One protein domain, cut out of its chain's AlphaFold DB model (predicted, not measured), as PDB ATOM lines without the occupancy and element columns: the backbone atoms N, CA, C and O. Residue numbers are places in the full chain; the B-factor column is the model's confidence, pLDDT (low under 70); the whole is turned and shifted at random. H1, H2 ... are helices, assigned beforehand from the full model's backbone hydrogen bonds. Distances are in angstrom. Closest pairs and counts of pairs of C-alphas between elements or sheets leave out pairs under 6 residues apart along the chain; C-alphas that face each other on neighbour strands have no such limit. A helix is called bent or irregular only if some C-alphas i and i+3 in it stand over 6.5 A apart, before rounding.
ATOM      1  N   PRO A   3     386.404 377.991 207.082       87.25
ATOM      2  CA  PRO A   3     386.838 376.674 206.635       87.25
ATOM      3  C   PRO A   3     387.366 375.872 207.822       87.25
ATOM      4  O   PRO A   3     388.019 376.422 208.710       87.25
ATOM      5  N   ILE A   4     387.082 374.577 207.835       85.19
ATOM      6  CA  ILE A   4     387.599 373.695 208.875       85.19
ATOM      7  C   ILE A   4     389.102 373.443 208.684       85.19
ATOM      8  O   ILE A   4     389.573 373.320 207.556       85.19
ATOM      9  N   SER A   5     389.865 373.379 209.779       89.25
ATOM     10  CA  SER A   5     391.272 372.961 209.723       89.25
ATOM     11  C   SER A   5     391.388 371.442 209.548       89.25
ATOM     12  O   SER A   5     390.542 370.702 210.051       89.25
ATOM     13  N   ASP A   6     392.470 370.950 208.938       86.06
ATOM     14  CA  ASP A   6     392.713 369.504 208.769       86.06
ATOM     15  C   ASP A   6     392.633 368.727 210.097       86.06
ATOM     16  O   ASP A   6     392.137 367.601 210.159       86.06
ATOM     17  N   ALA A   7     393.121 369.322 211.190       87.44
ATOM     18  CA  ALA A   7     393.083 368.704 212.513       87.44
ATOM     19  C   ALA A   7     391.650 368.589 213.059       87.44
ATOM     20  O   ALA A   7     391.299 367.594 213.699       87.44
ATOM     21  N   ASP A   8     390.818 369.597 212.803       85.31
ATOM     22  CA  ASP A   8     389.421 369.613 213.234       85.31
ATOM     23  C   ASP A   8     388.547 368.707 212.371       85.31
ATOM     24  O   ASP A   8     387.627 368.071 212.892       85.31
ATOM     25  N   GLN A   9     388.868 368.587 211.083       84.00
ATOM     26  CA  GLN A   9     388.234 367.632 210.185       84.00
ATOM     27  C   GLN A   9     388.474 366.196 210.666       84.00
ATOM     28  O   GLN A   9     387.510 365.475 210.916       84.00
ATOM     29  N   LYS A  10     389.730 365.824 210.945       84.75
ATOM     30  CA  LYS A  10     390.073 364.499 211.501       84.75
ATOM     31  C   LYS A  10     389.369 364.198 212.815       84.75
ATOM     32  O   LYS A  10     388.952 363.072 213.088       84.75
ATOM     33  N   PHE A  11     389.213 365.218 213.654       85.62
ATOM     34  CA  PHE A  11     388.450 365.085 214.886       85.62
ATOM     35  C   PHE A  11     386.962 364.794 214.615       85.62
ATOM     36  O   PHE A  11     386.374 363.933 215.275       85.62
ATOM     37  N   PHE A  12     386.349 365.478 213.647       79.75
ATOM     38  CA  PHE A  12     384.971 365.207 213.242       79.75
ATOM     39  C   PHE A  12     384.795 363.822 212.628       79.75
ATOM     40  O   PHE A  12     383.841 363.134 212.992       79.75
ATOM     41  N   GLU A  13     385.708 363.408 211.753       79.19
ATOM     42  CA  GLU A  13     385.727 362.082 211.132       79.19
ATOM     43  C   GLU A  13     385.701 360.988 212.203       79.19
ATOM     44  O   GLU A  13     384.780 360.165 212.245       79.19
ATOM     45  N   ALA A  14     386.636 361.053 213.157       80.75
ATOM     46  CA  ALA A  14     386.726 360.095 214.257       80.75
ATOM     47  C   ALA A  14     385.447 360.050 215.110       80.75
ATOM     48  O   ALA A  14     385.004 358.987 215.558       80.75
ATOM     49  N   ARG A  15     384.812 361.204 215.341       78.81
ATOM     50  CA  ARG A  15     383.577 361.265 216.134       78.81
ATOM     51  C   ARG A  15     382.360 360.780 215.352       78.81
ATOM     52  O   ARG A  15     381.542 360.075 215.938       78.81
ATOM     53  N   CYS A  16     382.255 361.087 214.063       75.38
ATOM     54  CA  CYS A  16     381.215 360.537 213.193       75.38
ATOM     55  C   CYS A  16     381.310 359.009 213.152       75.38
ATOM     56  O   CYS A  16     380.302 358.332 213.352       75.38
ATOM     57  N   HIS A  17     382.521 358.465 213.001       75.19
ATOM     58  CA  HIS A  17     382.766 357.021 213.052       75.19
ATOM     59  C   HIS A  17     382.361 356.409 214.402       75.19
ATOM     60  O   HIS A  17     381.683 355.383 214.451       75.19
ATOM     61  N   SER A  18     382.662 357.083 215.516       77.44
ATOM     62  CA  SER A  18     382.209 356.654 216.847       77.44
ATOM     63  C   SER A  18     380.680 356.640 216.980       77.44
ATOM     64  O   SER A  18     380.118 355.687 217.520       77.44
ATOM     65  N   VAL A  19     379.976 357.655 216.466       73.00
ATOM     66  CA  VAL A  19     378.500 357.684 216.464       73.00
ATOM     67  C   VAL A  19     377.939 356.503 215.674       73.00
ATOM     68  O   VAL A  19     376.991 355.866 216.121       73.00
ATOM     69  N   ILE A  20     378.554 356.187 214.537       71.12
ATOM     70  CA  ILE A  20     378.161 355.081 213.660       71.12
ATOM     71  C   ILE A  20     378.353 353.720 214.337       71.12
ATOM     72  O   ILE A  20     377.478 352.860 214.265       71.12
ATOM     73  N   THR A  21     379.488 353.523 215.006       73.06
ATOM     74  CA  THR A  21     379.878 352.220 215.567       73.06
ATOM     75  C   THR A  21     379.287 351.940 216.946       73.06
ATOM     76  O   THR A  21     379.120 350.780 217.315       73.06
ATOM     77  N   THR A  22     378.951 352.974 217.725       68.69
ATOM     78  CA  THR A  22     378.476 352.806 219.112       68.69
ATOM     79  C   THR A  22     376.964 352.660 219.247       68.69
ATOM     80  O   THR A  22     376.471 352.342 220.332       68.69
ATOM     81  N   THR A  23     376.193 352.856 218.176       64.31
ATOM     82  CA  THR A  23     374.741 352.669 218.235       64.31
ATOM     83  C   THR A  23     374.393 351.184 218.320       64.31
ATOM     84  O   THR A  23     374.710 350.407 217.425       64.31
ATOM     85  N   THR A  24     373.671 350.787 219.371       51.97
ATOM     86  CA  THR A  24     373.266 349.391 219.655       51.97
ATOM     87  C   THR A  24     372.354 348.762 218.601       51.97
ATOM     88  O   THR A  24     372.138 347.551 218.603       51.97
ATOM     89  N   ARG A  25     371.813 349.569 217.685       59.53
ATOM     90  CA  ARG A  25     371.246 349.083 216.431       59.53
ATOM     91  C   ARG A  25     372.305 349.292 215.357       59.53
ATOM     92  O   ARG A  25     372.553 350.456 215.048       59.53
ATOM     93  N   PRO A  26     372.898 348.226 214.787       54.56
ATOM     94  CA  PRO A  26     373.711 348.378 213.595       54.56
ATOM     95  C   PRO A  26     372.790 348.967 212.537       54.56
ATOM     96  O   PRO A  26     371.865 348.323 212.032       54.56
ATOM     97  N   TYR A  27     372.967 350.253 212.272       62.97
ATOM     98  CA  TYR A  27     372.353 350.861 211.119       62.97
ATOM     99  C   TYR A  27     373.096 350.261 209.938       62.97
ATOM    100  O   TYR A  27     374.156 350.754 209.568       62.97
ATOM    101  N   ILE A  28     372.543 349.177 209.387       60.16
ATOM    102  CA  ILE A  28     373.129 348.370 208.303       60.16
ATOM    103  C   ILE A  28     373.719 349.262 207.211       60.16
ATOM    104  O   ILE A  28     374.757 348.967 206.640       60.16
ATOM    105  N   PHE A  29     373.080 350.400 206.956       59.66
ATOM    106  CA  PHE A  29     373.527 351.362 205.970       59.66
ATOM    107  C   PHE A  29     374.779 352.155 206.388       59.66
ATOM    108  O   PHE A  29     375.664 352.351 205.567       59.66
ATOM    109  N   PHE A  30     374.903 352.579 207.648       65.31
ATOM    110  CA  PHE A  30     376.146 353.185 208.125       65.31
ATOM    111  C   PHE A  30     377.290 352.175 208.124       65.31
ATOM    112  O   PHE A  30     378.374 352.524 207.693       65.31
ATOM    113  N   GLU A  31     377.046 350.923 208.503       65.75
ATOM    114  CA  GLU A  31     378.052 349.859 208.408       65.75
ATOM    115  C   GLU A  31     378.458 349.580 206.948       65.75
ATOM    116  O   GLU A  31     379.638 349.449 206.638       65.75
ATOM    117  N   GLN A  32     377.493 349.574 206.024       65.81
ATOM    118  CA  GLN A  32     377.724 349.314 204.599       65.81
ATOM    119  C   GLN A  32     378.464 350.456 203.874       65.81
ATOM    120  O   GLN A  32     379.168 350.204 202.893       65.81
ATOM    121  N   TYR A  33     378.280 351.705 204.312       63.69
ATOM    122  CA  TYR A  33     378.769 352.887 203.591       63.69
ATOM    123  C   TYR A  33     379.822 353.710 204.318       63.69
ATOM    124  O   TYR A  33     380.555 354.422 203.635       63.69
ATOM    125  N   LEU A  34     379.857 353.638 205.649       65.88
ATOM    126  CA  LEU A  34     380.746 354.378 206.548       65.88
ATOM    127  C   LEU A  34     381.279 353.492 207.699       65.88
ATOM    128  O   LEU A  34     381.696 354.008 208.737       65.88
ATOM    129  N   GLY A  35     381.219 352.160 207.565       65.88
ATOM    130  CA  GLY A  35     381.659 351.235 208.619       65.88
ATOM    131  C   GLY A  35     383.173 351.278 208.827       65.88
ATOM    132  O   GLY A  35     383.674 351.027 209.924       65.88
ATOM    133  N   GLU A  36     383.892 351.671 207.781       72.62
ATOM    134  CA  GLU A  36     385.337 351.866 207.769       72.62
ATOM    135  C   GLU A  36     385.667 353.357 207.892       72.62
ATOM    136  O   GLU A  36     385.006 354.201 207.283       72.62
ATOM    137  N   GLN A  37     386.707 353.680 208.665       73.31
ATOM    138  CA  GLN A  37     387.158 355.059 208.879       73.31
ATOM    139  C   GLN A  37     387.477 355.760 207.549       73.31
ATOM    140  O   GLN A  37     386.987 356.862 207.322       73.31
ATOM    141  N   ASP A  38     388.164 355.078 206.631       76.25
ATOM    142  CA  ASP A  38     388.520 355.578 205.296       76.25
ATOM    143  C   ASP A  38     387.304 356.074 204.490       76.25
ATOM    144  O   ASP A  38     387.411 356.966 203.654       76.25
ATOM    145  N   GLN A  39     386.116 355.509 204.729       72.44
ATOM    146  CA  GLN A  39     384.890 355.922 204.042       72.44
ATOM    147  C   GLN A  39     384.317 357.220 204.618       72.44
ATOM    148  O   GLN A  39     383.689 357.989 203.890       72.44
ATOM    149  N   VAL A  40     384.528 357.461 205.914       74.00
ATOM    150  CA  VAL A  40     384.203 358.734 206.560       74.00
ATOM    151  C   VAL A  40     385.164 359.809 206.068       74.00
ATOM    152  O   VAL A  40     384.694 360.857 205.644       74.00
ATOM    153  N   GLU A  41     386.466 359.522 206.039       77.81
ATOM    154  CA  GLU A  41     387.492 360.432 205.505       77.81
ATOM    155  C   GLU A  41     387.173 360.818 204.053       77.81
ATOM    156  O   GLU A  41     387.013 361.997 203.747       77.81
ATOM    157  N   MET A  42     386.898 359.830 203.193       79.00
ATOM    158  CA  MET A  42     386.450 360.061 201.814       79.00
ATOM    159  C   MET A  42     385.193 360.939 201.741       79.00
ATOM    160  O   MET A  42     385.093 361.812 200.885       79.00
ATOM    161  N   ALA A  43     384.218 360.737 202.633       77.69
ATOM    162  CA  ALA A  43     383.011 361.558 202.651       77.69
ATOM    163  C   ALA A  43     383.305 363.021 203.009       77.69
ATOM    164  O   ALA A  43     382.662 363.907 202.448       77.69
ATOM    165  N   PHE A  44     384.251 363.278 203.916       80.50
ATOM    166  CA  PHE A  44     384.685 364.634 204.256       80.50
ATOM    167  C   PHE A  44     385.516 365.272 203.140       80.50
ATOM    168  O   PHE A  44     385.295 366.442 202.842       80.50
ATOM    169  N   GLU A  45     386.384 364.510 202.469       81.56
ATOM    170  CA  GLU A  45     387.119 364.971 201.279       81.56
ATOM    171  C   GLU A  45     386.181 365.379 200.133       81.56
ATOM    172  O   GLU A  45     386.498 366.276 199.359       81.56
ATOM    173  N   MET A  46     385.007 364.747 200.033       76.44
ATOM    174  CA  MET A  46     383.979 365.087 199.043       76.44
ATOM    175  C   MET A  46     383.162 366.332 199.410       76.44
ATOM    176  O   MET A  46     382.418 366.846 198.570       76.44
ATOM    177  N   ILE A  47     383.257 366.817 200.652       77.00
ATOM    178  CA  ILE A  47     382.654 368.093 201.031       77.00
ATOM    179  C   ILE A  47     383.633 369.218 200.721       77.00
ATOM    180  O   ILE A  47     384.362 369.699 201.590       77.00
ATOM    181  N   ASP A  48     383.549 369.723 199.496       71.75
ATOM    182  CA  ASP A  48     384.133 371.020 199.195       71.75
ATOM    183  C   ASP A  48     383.479 372.093 200.080       71.75
ATOM    184  O   ASP A  48     382.254 372.158 200.250       71.75
ATOM    185  N   ASN A  49     384.315 372.959 200.652       78.50
ATOM    186  CA  ASN A  49     383.885 374.119 201.429       78.50
ATOM    187  C   ASN A  49     383.026 373.778 202.663       78.50
ATOM    188  O   ASN A  49     382.102 374.533 202.989       78.50
ATOM    189  N   LEU A  50     383.327 372.686 203.386       85.56
ATOM    190  CA  LEU A  50     382.749 372.489 204.719       85.56
ATOM    191  C   LEU A  50     383.122 373.682 205.604       85.56
ATOM    192  O   LEU A  50     384.285 373.916 205.935       85.56
ATOM    193  N   GLN A  51     382.107 374.439 205.995       87.25
ATOM    194  CA  GLN A  51     382.245 375.578 206.876       87.25
ATOM    195  C   GLN A  51     381.550 375.275 208.189       87.25
ATOM    196  O   GLN A  51     380.412 374.795 208.223       87.25
ATOM    197  N   VAL A  52     382.214 375.629 209.279       88.81
ATOM    198  CA  VAL A  52     381.700 375.453 210.634       88.81
ATOM    199  C   VAL A  52     381.608 376.822 211.301       88.81
ATOM    200  O   VAL A  52     382.345 377.761 210.976       88.81
ATOM    201  N   SER A  53     380.625 376.988 212.178       92.12
ATOM    202  CA  SER A  53     380.479 378.233 212.927       92.12
ATOM    203  C   SER A  53     381.531 378.340 214.032       92.12
ATOM    204  O   SER A  53     381.884 377.317 214.628       92.12
ATOM    205  N   PRO A  54     382.033 379.557 214.325       93.62
ATOM    206  CA  PRO A  54     383.042 379.756 215.362       93.62
ATOM    207  C   PRO A  54     382.632 379.117 216.695       93.62
ATOM    208  O   PRO A  54     381.468 379.195 217.082       93.62
ATOM    209  N   GLY A  55     383.571 378.451 217.373       92.06
ATOM    210  CA  GLY A  55     383.364 377.805 218.677       92.06
ATOM    211  C   GLY A  55     382.655 376.442 218.654       92.06
ATOM    212  O   GLY A  55     382.711 375.714 219.645       92.06
ATOM    213  N   VAL A  56     382.030 376.029 217.541       90.44
ATOM    214  CA  VAL A  56     381.369 374.706 217.449       90.44
ATOM    215  C   VAL A  56     382.364 373.574 217.708       90.44
ATOM    216  O   VAL A  56     382.058 372.657 218.470       90.44
ATOM    217  N   ILE A  57     383.563 373.651 217.120       89.62
ATOM    218  CA  ILE A  57     384.624 372.655 217.320       89.62
ATOM    219  C   ILE A  57     385.075 372.608 218.779       89.62
ATOM    220  O   ILE A  57     385.186 371.528 219.362       89.62
ATOM    221  N   ASP A  58     385.302 373.773 219.379       91.81
ATOM    222  CA  ASP A  58     385.772 373.877 220.758       91.81
ATOM    223  C   ASP A  58     384.765 373.241 221.716       91.81
ATOM    224  O   ASP A  58     385.125 372.424 222.567       91.81
ATOM    225  N   HIS A  59     383.469 373.491 221.511       90.69
ATOM    226  CA  HIS A  59     382.422 372.850 222.302       90.69
ATOM    227  C   HIS A  59     382.253 371.353 222.005       90.69
ATOM    228  O   HIS A  59     381.907 370.574 222.903       90.69
ATOM    229  N   LEU A  60     382.541 370.896 220.785       86.88
ATOM    230  CA  LEU A  60     382.590 369.463 220.475       86.88
ATOM    231  C   LEU A  60     383.731 368.736 221.200       86.88
ATOM    232  O   LEU A  60     383.610 367.530 221.429       86.88
ATOM    233  N   LYS A  61     384.791 369.455 221.590       88.69
ATOM    234  CA  LYS A  61     385.918 368.951 222.393       88.69
ATOM    235  C   LYS A  61     385.730 369.180 223.904       88.69
ATOM    236  O   LYS A  61     386.263 368.419 224.705       88.69
ATOM    237  N   SER A  62     384.948 370.187 224.299       90.75
ATOM    238  CA  SER A  62     384.778 370.624 225.698       90.75
ATOM    239  C   SER A  62     384.038 369.632 226.603       90.75
ATOM    240  O   SER A  62     382.978 369.125 226.263       90.75
ATOM    241  N   THR A  63     384.504 369.410 227.827       91.62
ATOM    242  CA  THR A  63     383.772 368.615 228.835       91.62
ATOM    243  C   THR A  63     382.676 369.396 229.563       91.62
ATOM    244  O   THR A  63     382.078 368.873 230.495       91.62
ATOM    245  N   SER A  64     382.413 370.641 229.162       92.88
ATOM    246  CA  SER A  64     381.351 371.492 229.709       92.88
ATOM    247  C   SER A  64     380.305 371.805 228.634       92.88
ATOM    248  O   SER A  64     380.664 371.896 227.451       92.88
ATOM    249  N   PRO A  65     379.022 371.978 229.007       92.25
ATOM    250  CA  PRO A  65     378.002 372.389 228.052       92.25
ATOM    251  C   PRO A  65     378.342 373.768 227.463       92.25
ATOM    252  O   PRO A  65     378.893 374.612 228.171       92.25
ATOM    253  N   PRO A  66     378.011 374.034 226.186       92.19
ATOM    254  CA  PRO A  66     378.020 375.399 225.675       92.19
ATOM    255  C   PRO A  66     377.068 376.275 226.480       92.19
ATOM    256  O   PRO A  66     375.983 375.826 226.836       92.19
ATOM    257  N   GLU A  67     377.438 377.523 226.727       93.00
ATOM    258  CA  GLU A  67     376.537 378.501 227.337       93.00
ATOM    259  C   GLU A  67     375.468 378.970 226.338       93.00
ATOM    260  O   GLU A  67     375.631 378.858 225.119       93.00
ATOM    261  N   LEU A  68     374.375 379.567 226.825       90.31
ATOM    262  CA  LEU A  68     373.351 380.128 225.931       90.31
ATOM    263  C   LEU A  68     373.907 381.255 225.034       90.31
ATOM    264  O   LEU A  68     373.425 381.480 223.921       90.31
ATOM    265  N   THR A  69     374.926 381.967 225.518       91.88
ATOM    266  CA  THR A  69     375.636 383.039 224.805       91.88
ATOM    267  C   THR A  69     376.285 382.542 223.514       91.88
ATOM    268  O   THR A  69     376.173 383.227 222.499       91.88
ATOM    269  N   PHE A  70     376.856 381.334 223.516       93.62
ATOM    270  CA  PHE A  70     377.426 380.701 222.325       93.62
ATOM    271  C   PHE A  70     376.385 380.573 221.208       93.62
ATOM    272  O   PHE A  70     376.611 381.029 220.089       93.62
ATOM    273  N   PHE A  71     375.201 380.032 221.515       91.56
ATOM    274  CA  PHE A  71     374.155 379.849 220.504       91.56
ATOM    275  C   PHE A  71     373.644 381.171 219.933       91.56
ATOM    276  O   PHE A  71     373.309 381.224 218.757       91.56
ATOM    277  N   LYS A  72     373.608 382.239 220.738       89.94
ATOM    278  CA  LYS A  72     373.202 383.583 220.290       89.94
ATOM    279  C   LYS A  72     374.225 384.248 219.366       89.94
ATOM    280  O   LYS A  72     373.867 385.169 218.639       89.94
ATOM    281  N   GLN A  73     375.484 383.820 219.430       92.06
ATOM    282  CA  GLN A  73     376.575 384.331 218.599       92.06
ATOM    283  C   GLN A  73     376.727 383.560 217.285       92.06
ATOM    284  O   GLN A  73     377.525 383.958 216.433       92.06
ATOM    285  N   LEU A  74     375.983 382.463 217.103       91.06
ATOM    286  CA  LEU A  74     376.037 381.705 215.865       91.06
ATOM    287  C   LEU A  74     375.599 382.585 214.682       91.06
ATOM    288  O   LEU A  74     374.695 383.412 214.810       91.06
ATOM    289  N   PRO A  75     376.207 382.398 213.500       88.44
ATOM    290  CA  PRO A  75     375.740 383.031 212.281       88.44
ATOM    291  C   PRO A  75     374.264 382.712 212.049       88.44
ATOM    292  O   PRO A  75     373.871 381.543 211.948       88.44
ATOM    293  N   TYR A 166     376.857 374.292 210.999       90.56
ATOM    294  CA  TYR A 166     377.737 373.992 209.879       90.56
ATOM    295  C   TYR A 166     376.966 374.160 208.566       90.56
ATOM    296  O   TYR A 166     375.730 374.178 208.555       90.56
ATOM    297  N   LYS A 167     377.694 374.302 207.461       88.50
ATOM    298  CA  LYS A 167     377.143 374.292 206.105       88.50
ATOM    299  C   LYS A 167     378.191 373.776 205.130       88.50
ATOM    300  O   LYS A 167     379.384 373.861 205.398       88.50
ATOM    301  N   HIS A 168     377.726 373.310 203.989       85.81
ATOM    302  CA  HIS A 168     378.562 372.979 202.851       85.81
ATOM    303  C   HIS A 168     377.790 373.241 201.555       85.81
ATOM    304  O   HIS A 168     376.574 373.470 201.596       85.81
ATOM    305  N   ASP A 169     378.487 373.207 200.424       82.50
ATOM    306  CA  ASP A 169     377.865 373.396 199.117       82.50
ATOM    307  C   ASP A 169     376.984 372.202 198.729       82.50
ATOM    308  O   ASP A 169     377.171 371.075 199.193       82.50
ATOM    309  N   ILE A 170     375.974 372.445 197.890       74.62
ATOM    310  CA  ILE A 170     375.112 371.368 197.391       74.62
ATOM    311  C   ILE A 170     375.971 370.454 196.510       74.62
ATOM    312  O   ILE A 170     376.529 370.938 195.525       74.62
ATOM    313  N   PRO A 171     376.058 369.153 196.819       71.88
ATOM    314  CA  PRO A 171     376.982 368.281 196.118       71.88
ATOM    315  C   PRO A 171     376.491 367.857 194.739       71.88
ATOM    316  O   PRO A 171     375.320 368.044 194.382       71.88
ATOM    317  N   HIS A 172     377.383 367.217 193.980       75.88
ATOM    318  CA  HIS A 172     377.000 366.533 192.755       75.88
ATOM    319  C   HIS A 172     376.033 365.378 193.064       75.88
ATOM    320  O   HIS A 172     376.036 364.796 194.149       75.88
ATOM    321  N   GLY A 173     375.165 365.042 192.104       73.25
ATOM    322  CA  GLY A 173     374.101 364.056 192.323       73.25
ATOM    323  C   GLY A 173     374.619 362.662 192.692       73.25
ATOM    324  O   GLY A 173     373.961 361.952 193.447       73.25
ATOM    325  N   ASP A 174     375.800 362.295 192.193       74.56
ATOM    326  CA  ASP A 174     376.429 360.995 192.461       74.56
ATOM    327  C   ASP A 174     376.890 360.850 193.923       74.56
ATOM    328  O   ASP A 174     376.934 359.737 194.451       74.56
ATOM    329  N   ASP A 175     377.126 361.975 194.599       78.12
ATOM    330  CA  ASP A 175     377.651 362.049 195.965       78.12
ATOM    331  C   ASP A 175     376.530 362.185 197.012       78.12
ATOM    332  O   ASP A 175     376.762 362.055 198.218       78.12
ATOM    333  N   GLU A 176     375.287 362.414 196.561       77.62
ATOM    334  CA  GLU A 176     374.110 362.643 197.410       77.62
ATOM    335  C   GLU A 176     373.922 361.551 198.486       77.62
ATOM    336  O   GLU A 176     373.667 361.912 199.641       77.62
ATOM    337  N   PRO A 177     374.076 360.237 198.199       79.06
ATOM    338  CA  PRO A 177     373.888 359.204 199.219       79.06
ATOM    339  C   PRO A 177     374.918 359.269 200.349       79.06
ATOM    340  O   PRO A 177     374.546 359.181 201.523       79.06
ATOM    341  N   LEU A 178     376.198 359.446 200.008       77.56
ATOM    342  CA  LEU A 178     377.284 359.496 200.987       77.56
ATOM    343  C   LEU A 178     377.186 360.766 201.836       77.56
ATOM    344  O   LEU A 178     377.290 360.720 203.061       77.56
ATOM    345  N   LEU A 179     376.879 361.895 201.205       80.44
ATOM    346  CA  LEU A 179     376.752 363.166 201.908       80.44
ATOM    347  C   LEU A 179     375.483 363.270 202.739       80.44
ATOM    348  O   LEU A 179     375.478 363.926 203.782       80.44
ATOM    349  N   ARG A 180     374.403 362.588 202.348       80.62
ATOM    350  CA  ARG A 180     373.234 362.435 203.220       80.62
ATOM    351  C   ARG A 180     373.596 361.664 204.485       80.62
ATOM    352  O   ARG A 180     373.119 362.030 205.559       80.62
ATOM    353  N   LEU A 181     374.422 360.624 204.374       80.69
ATOM    354  CA  LEU A 181     374.895 359.897 205.548       80.69
ATOM    355  C   LEU A 181     375.760 360.758 206.443       80.69
ATOM    356  O   LEU A 181     375.508 360.816 207.643       80.69
ATOM    357  N   LEU A 182     376.726 361.459 205.857       82.56
ATOM    358  CA  LEU A 182     377.596 362.353 206.603       82.56
ATOM    359  C   LEU A 182     376.783 363.451 207.313       82.56
ATOM    360  O   LEU A 182     376.944 363.655 208.513       82.56
ATOM    361  N   ASN A 183     375.806 364.062 206.636       84.62
ATOM    362  CA  ASN A 183     374.886 365.014 207.261       84.62
ATOM    363  C   ASN A 183     374.069 364.405 208.405       84.62
ATOM    364  O   ASN A 183     373.898 365.054 209.431       84.62
ATOM    365  N   LYS A 184     373.585 363.164 208.271       84.25
ATOM    366  CA  LYS A 184     372.901 362.468 209.372       84.25
ATOM    367  C   LYS A 184     373.815 362.231 210.559       84.25
ATOM    368  O   LYS A 184     373.389 362.460 211.689       84.25
ATOM    369  N   SER A 185     375.044 361.788 210.308       82.50
ATOM    370  CA  SER A 185     376.049 361.584 211.351       82.50
ATOM    371  C   SER A 185     376.360 362.887 212.071       82.50
ATOM    372  O   SER A 185     376.288 362.925 213.297       82.50
ATOM    373  N   MET A 186     376.615 363.968 211.327       84.50
ATOM    374  CA  MET A 186     376.876 365.290 211.898       84.50
ATOM    375  C   MET A 186     375.667 365.825 212.668       84.50
ATOM    376  O   MET A 186     375.813 366.254 213.809       84.50
ATOM    377  N   GLU A 187     374.460 365.767 212.100       86.31
ATOM    378  CA  GLU A 187     373.236 366.230 212.761       86.31
ATOM    379  C   GLU A 187     372.969 365.448 214.051       86.31
ATOM    380  O   GLU A 187     372.675 366.049 215.086       86.31
ATOM    381  N   ALA A 188     373.132 364.124 214.026       84.19
ATOM    382  CA  ALA A 188     373.021 363.292 215.216       84.19
ATOM    383  C   ALA A 188     374.088 363.658 216.252       84.19
ATOM    384  O   ALA A 188     373.755 363.911 217.410       84.19
ATOM    385  N   GLN A 189     375.353 363.750 215.836       83.69
ATOM    386  CA  GLN A 189     376.465 364.094 216.713       83.69
ATOM    387  C   GLN A 189     376.244 365.448 217.385       83.69
ATOM    388  O   GLN A 189     376.371 365.535 218.601       83.69
ATOM    389  N   LEU A 190     375.887 366.487 216.628       87.69
ATOM    390  CA  LEU A 190     375.632 367.829 217.155       87.69
ATOM    391  C   LEU A 190     374.402 367.840 218.068       87.69
ATOM    392  O   LEU A 190     374.435 368.459 219.131       87.69
ATOM    393  N   THR A 191     373.343 367.106 217.707       86.19
ATOM    394  CA  THR A 191     372.130 366.986 218.530       86.19
ATOM    395  C   THR A 191     372.441 366.362 219.884       86.19
ATOM    396  O   THR A 191     372.035 366.901 220.913       86.19
ATOM    397  N   PHE A 192     373.175 365.249 219.915       83.88
ATOM    398  CA  PHE A 192     373.568 364.633 221.181       83.88
ATOM    399  C   PHE A 192     374.584 365.496 221.911       83.88
ATOM    400  O   PHE A 192     374.430 365.737 223.106       83.88
ATOM    401  N   ARG A 193     375.570 366.039 221.192       85.31
ATOM    402  CA  ARG A 193     376.625 366.848 221.788       85.31
ATOM    403  C   ARG A 193     376.072 368.030 222.551       85.31
ATOM    404  O   ARG A 193     376.472 368.253 223.681       85.31
ATOM    405  N   PHE A 194     375.183 368.788 221.932       87.00
ATOM    406  CA  PHE A 194     374.605 369.973 222.543       87.00
ATOM    407  C   PHE A 194     373.391 369.642 223.406       87.00
ATOM    408  O   PHE A 194     372.652 370.534 223.786       87.00
ATOM    409  N   GLY A 195     373.135 368.364 223.709       79.12
ATOM    410  CA  GLY A 195     371.986 367.977 224.520       79.12
ATOM    411  C   GLY A 195     370.658 368.453 223.924       79.12
ATOM    412  O   GLY A 195     369.714 368.725 224.659       79.12
ATOM    413  N   GLY A 196     370.552 368.543 222.598       76.75
ATOM    414  CA  GLY A 196     369.348 368.995 221.906       76.75
ATOM    415  C   GLY A 196     368.122 368.118 222.180       76.75
ATOM    416  O   GLY A 196     367.006 368.530 221.878       76.75
ATOM    417  N   MET A 197     368.301 366.936 222.779       80.12
ATOM    418  CA  MET A 197     367.230 366.010 223.131       80.12
ATOM    419  C   MET A 197     366.383 366.498 224.309       80.12
ATOM    420  O   MET A 197     366.894 366.954 225.336       80.12
ATOM    421  N   HIS A 198     365.067 366.357 224.152       81.44
ATOM    422  CA  HIS A 198     364.086 366.899 225.083       81.44
ATOM    423  C   HIS A 198     364.179 366.338 226.501       81.44
ATOM    424  O   HIS A 198     364.228 367.098 227.466       81.44
ATOM    425  N   SER A 199     364.204 365.017 226.639       81.19
ATOM    426  CA  SER A 199     364.167 364.390 227.956       81.19
ATOM    427  C   SER A 199     365.572 364.294 228.544       81.19
ATOM    428  O   SER A 199     366.448 363.703 227.918       81.19
ATOM    429  N   LYS A 200     365.773 364.821 229.759       81.06
ATOM    430  CA  LYS A 200     367.030 364.662 230.518       81.06
ATOM    431  C   LYS A 200     367.175 363.248 231.087       81.06
ATOM    432  O   LYS A 200     368.272 362.710 231.120       81.06
ATOM    433  N   ASP A 201     366.048 362.629 231.432       80.44
ATOM    434  CA  ASP A 201     366.021 361.354 232.164       80.44
ATOM    435  C   ASP A 201     365.792 360.135 231.263       80.44
ATOM    436  O   ASP A 201     365.770 358.995 231.727       80.44
ATOM    437  N   LYS A 202     365.565 360.356 229.962       80.69
ATOM    438  CA  LYS A 202     365.333 359.258 229.025       80.69
ATOM    439  C   LYS A 202     366.662 358.873 228.416       80.69
ATOM    440  O   LYS A 202     367.282 359.684 227.734       80.69
ATOM    441  N   ASP A 203     367.043 357.618 228.593       75.88
ATOM    442  CA  ASP A 203     368.159 357.078 227.842       75.88
ATOM    443  C   ASP A 203     367.751 356.905 226.372       75.88
ATOM    444  O   ASP A 203     366.825 356.166 226.024       75.88
ATOM    445  N   TYR A 204     368.436 357.636 225.498       75.00
ATOM    446  CA  TYR A 204     368.309 357.506 224.049       75.00
ATOM    447  C   TYR A 204     369.312 356.488 223.475       75.00
ATOM    448  O   TYR A 204     369.481 356.433 222.258       75.00
ATOM    449  N   ASN A 205     369.964 355.695 224.337       73.19
ATOM    450  CA  ASN A 205     371.117 354.828 224.062       73.19
ATOM    451  C   ASN A 205     372.314 355.592 223.480       73.19
ATOM    452  O   ASN A 205     373.079 355.053 222.687       73.19
ATOM    453  N   MET A 206     372.414 356.876 223.821       73.88
ATOM    454  CA  MET A 206     373.382 357.825 223.259       73.88
ATOM    455  C   MET A 206     373.917 358.789 224.324       73.88
ATOM    456  O   MET A 206     374.564 359.782 223.994       73.88
ATOM    457  N   GLY A 207     373.647 358.518 225.608       73.12
ATOM    458  CA  GLY A 207     374.129 359.345 226.717       73.12
ATOM    459  C   GLY A 207     375.656 359.450 226.744       73.12
ATOM    460  O   GLY A 207     376.186 360.513 227.041       73.12
ATOM    461  N   HIS A 208     376.363 358.400 226.310       77.25
ATOM    462  CA  HIS A 208     377.827 358.371 226.198       77.25
ATOM    463  C   HIS A 208     378.404 359.335 225.149       77.25
ATOM    464  O   HIS A 208     379.608 359.584 225.147       77.25
ATOM    465  N   LEU A 209     377.582 359.884 224.246       75.88
ATOM    466  CA  LEU A 209     378.020 360.894 223.273       75.88
ATOM    467  C   LEU A 209     378.027 362.315 223.852       75.88
ATOM    468  O   LEU A 209     378.744 363.190 223.344       75.88
ATOM    469  N   VAL A 210     377.267 362.537 224.925       83.44
ATOM    470  CA  VAL A 210     377.310 363.761 225.723       83.44
ATOM    471  C   VAL A 210     378.527 363.658 226.643       83.44
ATOM    472  O   VAL A 210     378.620 362.730 227.434       83.44
ATOM    473  N   SER A 211     379.495 364.576 226.543       83.00
ATOM    474  CA  SER A 211     380.687 364.529 227.421       83.00
ATOM    475  C   SER A 211     380.576 365.438 228.640       83.00
ATOM    476  O   SER A 211     381.597 365.820 229.207       83.00
ATOM    477  N   PHE A 212     379.364 365.856 228.972       87.38
ATOM    478  CA  PHE A 212     379.075 366.707 230.110       87.38
ATOM    479  C   PHE A 212     377.781 366.242 230.767       87.38
ATOM    480  O   PHE A 212     376.966 365.555 230.147       87.38
ATOM    481  N   ASP A 213     377.597 366.617 232.027       87.12
ATOM    482  CA  ASP A 213     376.379 366.307 232.758       87.12
ATOM    483  C   ASP A 213     375.221 367.175 232.229       87.12
ATOM    484  O   ASP A 213     375.305 368.403 232.176       87.12
ATOM    485  N   LEU A 214     374.118 366.535 231.829       86.12
ATOM    486  CA  LEU A 214     372.923 367.214 231.321       86.12
ATOM    487  C   LEU A 214     372.245 368.109 232.365       86.12
ATOM    488  O   LEU A 214     371.407 368.928 231.989       86.12
ATOM    489  N   THR A 215     372.578 367.982 233.651       87.12
ATOM    490  CA  THR A 215     372.102 368.900 234.694       87.12
ATOM    491  C   THR A 215     372.822 370.251 234.675       87.12
ATOM    492  O   THR A 215     372.281 371.225 235.189       87.12
ATOM    493  N   GLN A 216     373.995 370.343 234.036       90.12
ATOM    494  CA  GLN A 216     374.821 371.559 234.005       90.12
ATOM    495  C   GLN A 216     374.395 372.578 232.938       90.12
ATOM    496  O   GLN A 216     374.909 373.691 232.915       90.12
ATOM    497  N   ARG A 217     373.499 372.211 232.016       88.44
ATOM    498  CA  ARG A 217     373.098 373.081 230.899       88.44
ATOM    499  C   ARG A 217     372.062 374.127 231.326       88.44
ATOM    500  O   ARG A 217     371.120 373.822 232.055       88.44
ATOM    501  N   GLU A 218     372.174 375.324 230.764       90.06
ATOM    502  CA  GLU A 218     371.255 376.451 231.005       90.06
ATOM    503  C   GLU A 218     369.994 376.428 230.123       90.06
ATOM    504  O   GLU A 218     369.137 377.301 230.220       90.06
ATOM    505  N   TYR A 219     369.893 375.453 229.220       88.38
ATOM    506  CA  TYR A 219     368.839 375.365 228.215       88.38
ATOM    507  C   TYR A 219     368.275 373.952 228.131       88.38
ATOM    508  O   TYR A 219     368.948 372.959 228.413       88.38
ATOM    509  N   ASP A 220     367.024 373.841 227.708       85.31
ATOM    510  CA  ASP A 220     366.406 372.549 227.462       85.31
ATOM    511  C   ASP A 220     366.560 372.129 226.005       85.31
ATOM    512  O   ASP A 220     366.528 372.939 225.078       85.31
ATOM    513  N   GLY A 221     366.711 370.824 225.795       83.38
ATOM    514  CA  GLY A 221     366.561 370.256 224.469       83.38
ATOM    515  C   GLY A 221     365.094 370.308 224.041       83.38
ATOM    516  O   GLY A 221     364.181 370.119 224.846       83.38
ATOM    517  N   LEU A 222     364.854 370.546 222.756       77.44
ATOM    518  CA  LEU A 222     363.511 370.522 222.161       77.44
ATOM    519  C   LEU A 222     363.413 369.518 221.007       77.44
ATOM    520  O   LEU A 222     362.355 369.352 220.400       77.44
ATOM    521  N   CYS A 223     364.496 368.806 220.708       80.31
ATOM    522  CA  CYS A 223     364.485 367.746 219.724       80.31
ATOM    523  C   CYS A 223     363.897 366.471 220.338       80.31
ATOM    524  O   CYS A 223     364.325 365.990 221.389       80.31
ATOM    525  N   THR A 224     362.892 365.902 219.682       73.44
ATOM    526  CA  THR A 224     362.282 364.623 220.082       73.44
ATOM    527  C   THR A 224     362.758 363.456 219.225       73.44
ATOM    528  O   THR A 224     362.299 362.332 219.421       73.44
ATOM    529  N   HIS A 225     363.638 363.720 218.261       77.69
ATOM    530  CA  HIS A 225     363.963 362.814 217.172       77.69
ATOM    531  C   HIS A 225     365.464 362.824 216.889       77.69
ATOM    532  O   HIS A 225     366.078 363.882 216.849       77.69
ATOM    533  N   SER A 226     366.059 361.655 216.677       81.50
ATOM    534  CA  SER A 226     367.439 361.570 216.192       81.50
ATOM    535  C   SER A 226     367.420 361.444 214.677       81.50
ATOM    536  O   SER A 226     366.709 360.584 214.158       81.50
ATOM    537  N   ALA A 227     368.248 362.224 213.978       80.62
ATOM    538  CA  ALA A 227     368.409 362.131 212.524       80.62
ATOM    539  C   ALA A 227     368.821 360.720 212.050       80.62
ATOM    540  O   ALA A 227     368.593 360.360 210.896       80.62
ATOM    541  N   LEU A 228     369.364 359.884 212.944       78.62
ATOM    542  CA  LEU A 228     369.658 358.478 212.653       78.62
ATOM    543  C   LEU A 228     368.395 357.635 212.418       78.62
ATOM    544  O   LEU A 228     368.451 356.647 211.695       78.62
ATOM    545  N   PHE A 229     367.254 358.021 212.996       77.62
ATOM    546  CA  PHE A 229     365.974 357.337 212.783       77.62
ATOM    547  C   PHE A 229     365.234 357.825 211.538       77.62
ATOM    548  O   PHE A 229     364.205 357.249 211.185       77.62
ATOM    549  N   ASP A 230     365.727 358.873 210.875       77.31
ATOM    550  CA  ASP A 230     365.186 359.229 209.573       77.31
ATOM    551  C   ASP A 230     365.469 358.087 208.599       77.31
ATOM    552  O   ASP A 230     366.601 357.596 208.548       77.31
ATOM    553  N   PRO A 231     364.508 357.701 207.754       73.69
ATOM    554  CA  PRO A 231     364.795 356.784 206.670       73.69
ATOM    555  C   PRO A 231     365.840 357.405 205.733       73.69
ATOM    556  O   PRO A 231     365.890 358.626 205.487       73.69
ATOM    557  N   ASN A 232     366.757 356.569 205.259       67.69
ATOM    558  CA  ASN A 232     367.815 356.988 204.348       67.69
ATOM    559  C   ASN A 232     367.243 357.234 202.953       67.69
ATOM    560  O   ASN A 232     367.728 358.131 202.267       67.69
ATOM    561  N   GLY A 233     366.184 356.512 202.567       70.56
ATOM    562  CA  GLY A 233     365.648 356.547 201.202       70.56
ATOM    563  C   GLY A 233     366.601 355.904 200.186       70.56
ATOM    564  O   GLY A 233     366.413 356.043 198.981       70.56
ATOM    565  N   TYR A 234     367.625 355.227 200.698       68.31
ATOM    566  CA  TYR A 234     368.744 354.627 199.984       68.31
ATOM    567  C   TYR A 234     368.993 353.187 200.457       68.31
ATOM    568  O   TYR A 234     369.984 352.571 200.072       68.31
ATOM    569  N   GLU A 235     368.109 352.638 201.298       67.38
ATOM    570  CA  GLU A 235     368.214 351.273 201.800       67.38
ATOM    571  C   GLU A 235     368.326 350.271 200.632       67.38
ATOM    572  O   GLU A 235     367.482 350.249 199.736       67.38
ATOM    573  N   GLY A 236     369.378 349.443 200.638       66.38
ATOM    574  CA  GLY A 236     369.615 348.421 199.609       66.38
ATOM    575  C   GLY A 236     370.355 348.900 198.359       66.38
ATOM    576  O   GLY A 236     370.486 348.137 197.402       66.38
ATOM    577  N   LEU A 237     370.858 350.134 198.345       66.00
ATOM    578  CA  LEU A 237     371.802 350.547 197.315       66.00
ATOM    579  C   LEU A 237     373.155 349.885 197.562       66.00
ATOM    580  O   LEU A 237     373.567 349.676 198.699       66.00
ATOM    581  N   ASP A 238     373.841 349.517 196.488       68.94
ATOM    582  CA  ASP A 238     375.281 349.311 196.525       68.94
ATOM    583  C   ASP A 238     375.959 350.588 195.997       68.94
ATOM    584  O   ASP A 238     375.336 351.418 195.326       68.94
TER     585      ASP A 238
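AT A GLANCE: This is residues 3 to 75 and 166 to 238 of the 382 residues of the protein "C2H2-type domain-containing protein" of Elsinoe ampelina (UniProt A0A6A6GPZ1). Two long helices, H1 and H6, cross nearly at right angles. The short helices H2 and H3 gather near one end of H6, H2 folding back beside the end of H1, while the small helices H4 and H5 lie toward the other end of H6; residues 194 to 238, with no named element, loop out and then run back past H6. The printed part has 146 residues with six named helices, H1 to H6 in chain order, and no named strand. The class is all helix, though only 66 residues are in named elements, under half. It is compact, with a radius of gyration of the C-alphas of 15.2 A and spans of 43 by 33 by 21 A.

HOW THE PARTS SIT: H1, residues 6 to 22, is the hub, touching three helices. With its residues 17 to 21 alone it touches H2, residues 28 to 34, the closest C-alphas being those of Ile 20 and Phe 30, 6.2 A apart. The two form a helical hairpin, at a shallow tilt of 15 degrees, opposite ways. H3, residues 37 to 45, touches H1 at a steep tilt of 47 degrees, opposite ways, with the C-alphas of Glu 13 and Val 40 closest at 5.9 A. H6, residues 173 to 193, touches H1 about perpendicular, at 81 degrees; the C-alphas of Cys 16 and Ser 185 are closest, at 5.6 A. With residues 178 to 182 alone H6 touches H3, where the C-alphas of Ala 43 and Leu 178 are closest, at 6.3 A. H4, residues 56 to 61, is close to but not clearly touching H6, with the C-alphas of Leu 60 and Arg 193 closest at 6.6 A. H5, residues 68 to 73, touches no helix. Every O i to N i+4 pair is within hydrogen-bond range in H1, H2, H3, H4 and H5, and 15 of 17 in H6.

IN THESE COORDINATES: H1 begins at C-alpha 6, (392.713, 369.504, 208.769), and is 24.3 A long. H3 is 12.5 A long. H6, 29.7 A long, ends at C-alpha 193, (376.625, 366.848, 221.788). It has a kink of 31 degrees near residue 180 and is irregular, with C-alphas 174 and 177 7.4 A apart.

THE WHOLE: The C-alphas farthest apart, those of Glu 218 and Asp 238, are 44.1 A apart. Residues 76 to 165 are not printed, and C-alphas 75 and 166 are 9.6 A apart across the cut. Residues 51 to 52 pair antiparallel with residues 166 to 167. Of the links printed whole, none is long. The mean pLDDT of the printed part is 80.0; residues 22 to 35, 232 and 234 to 238 are under 70.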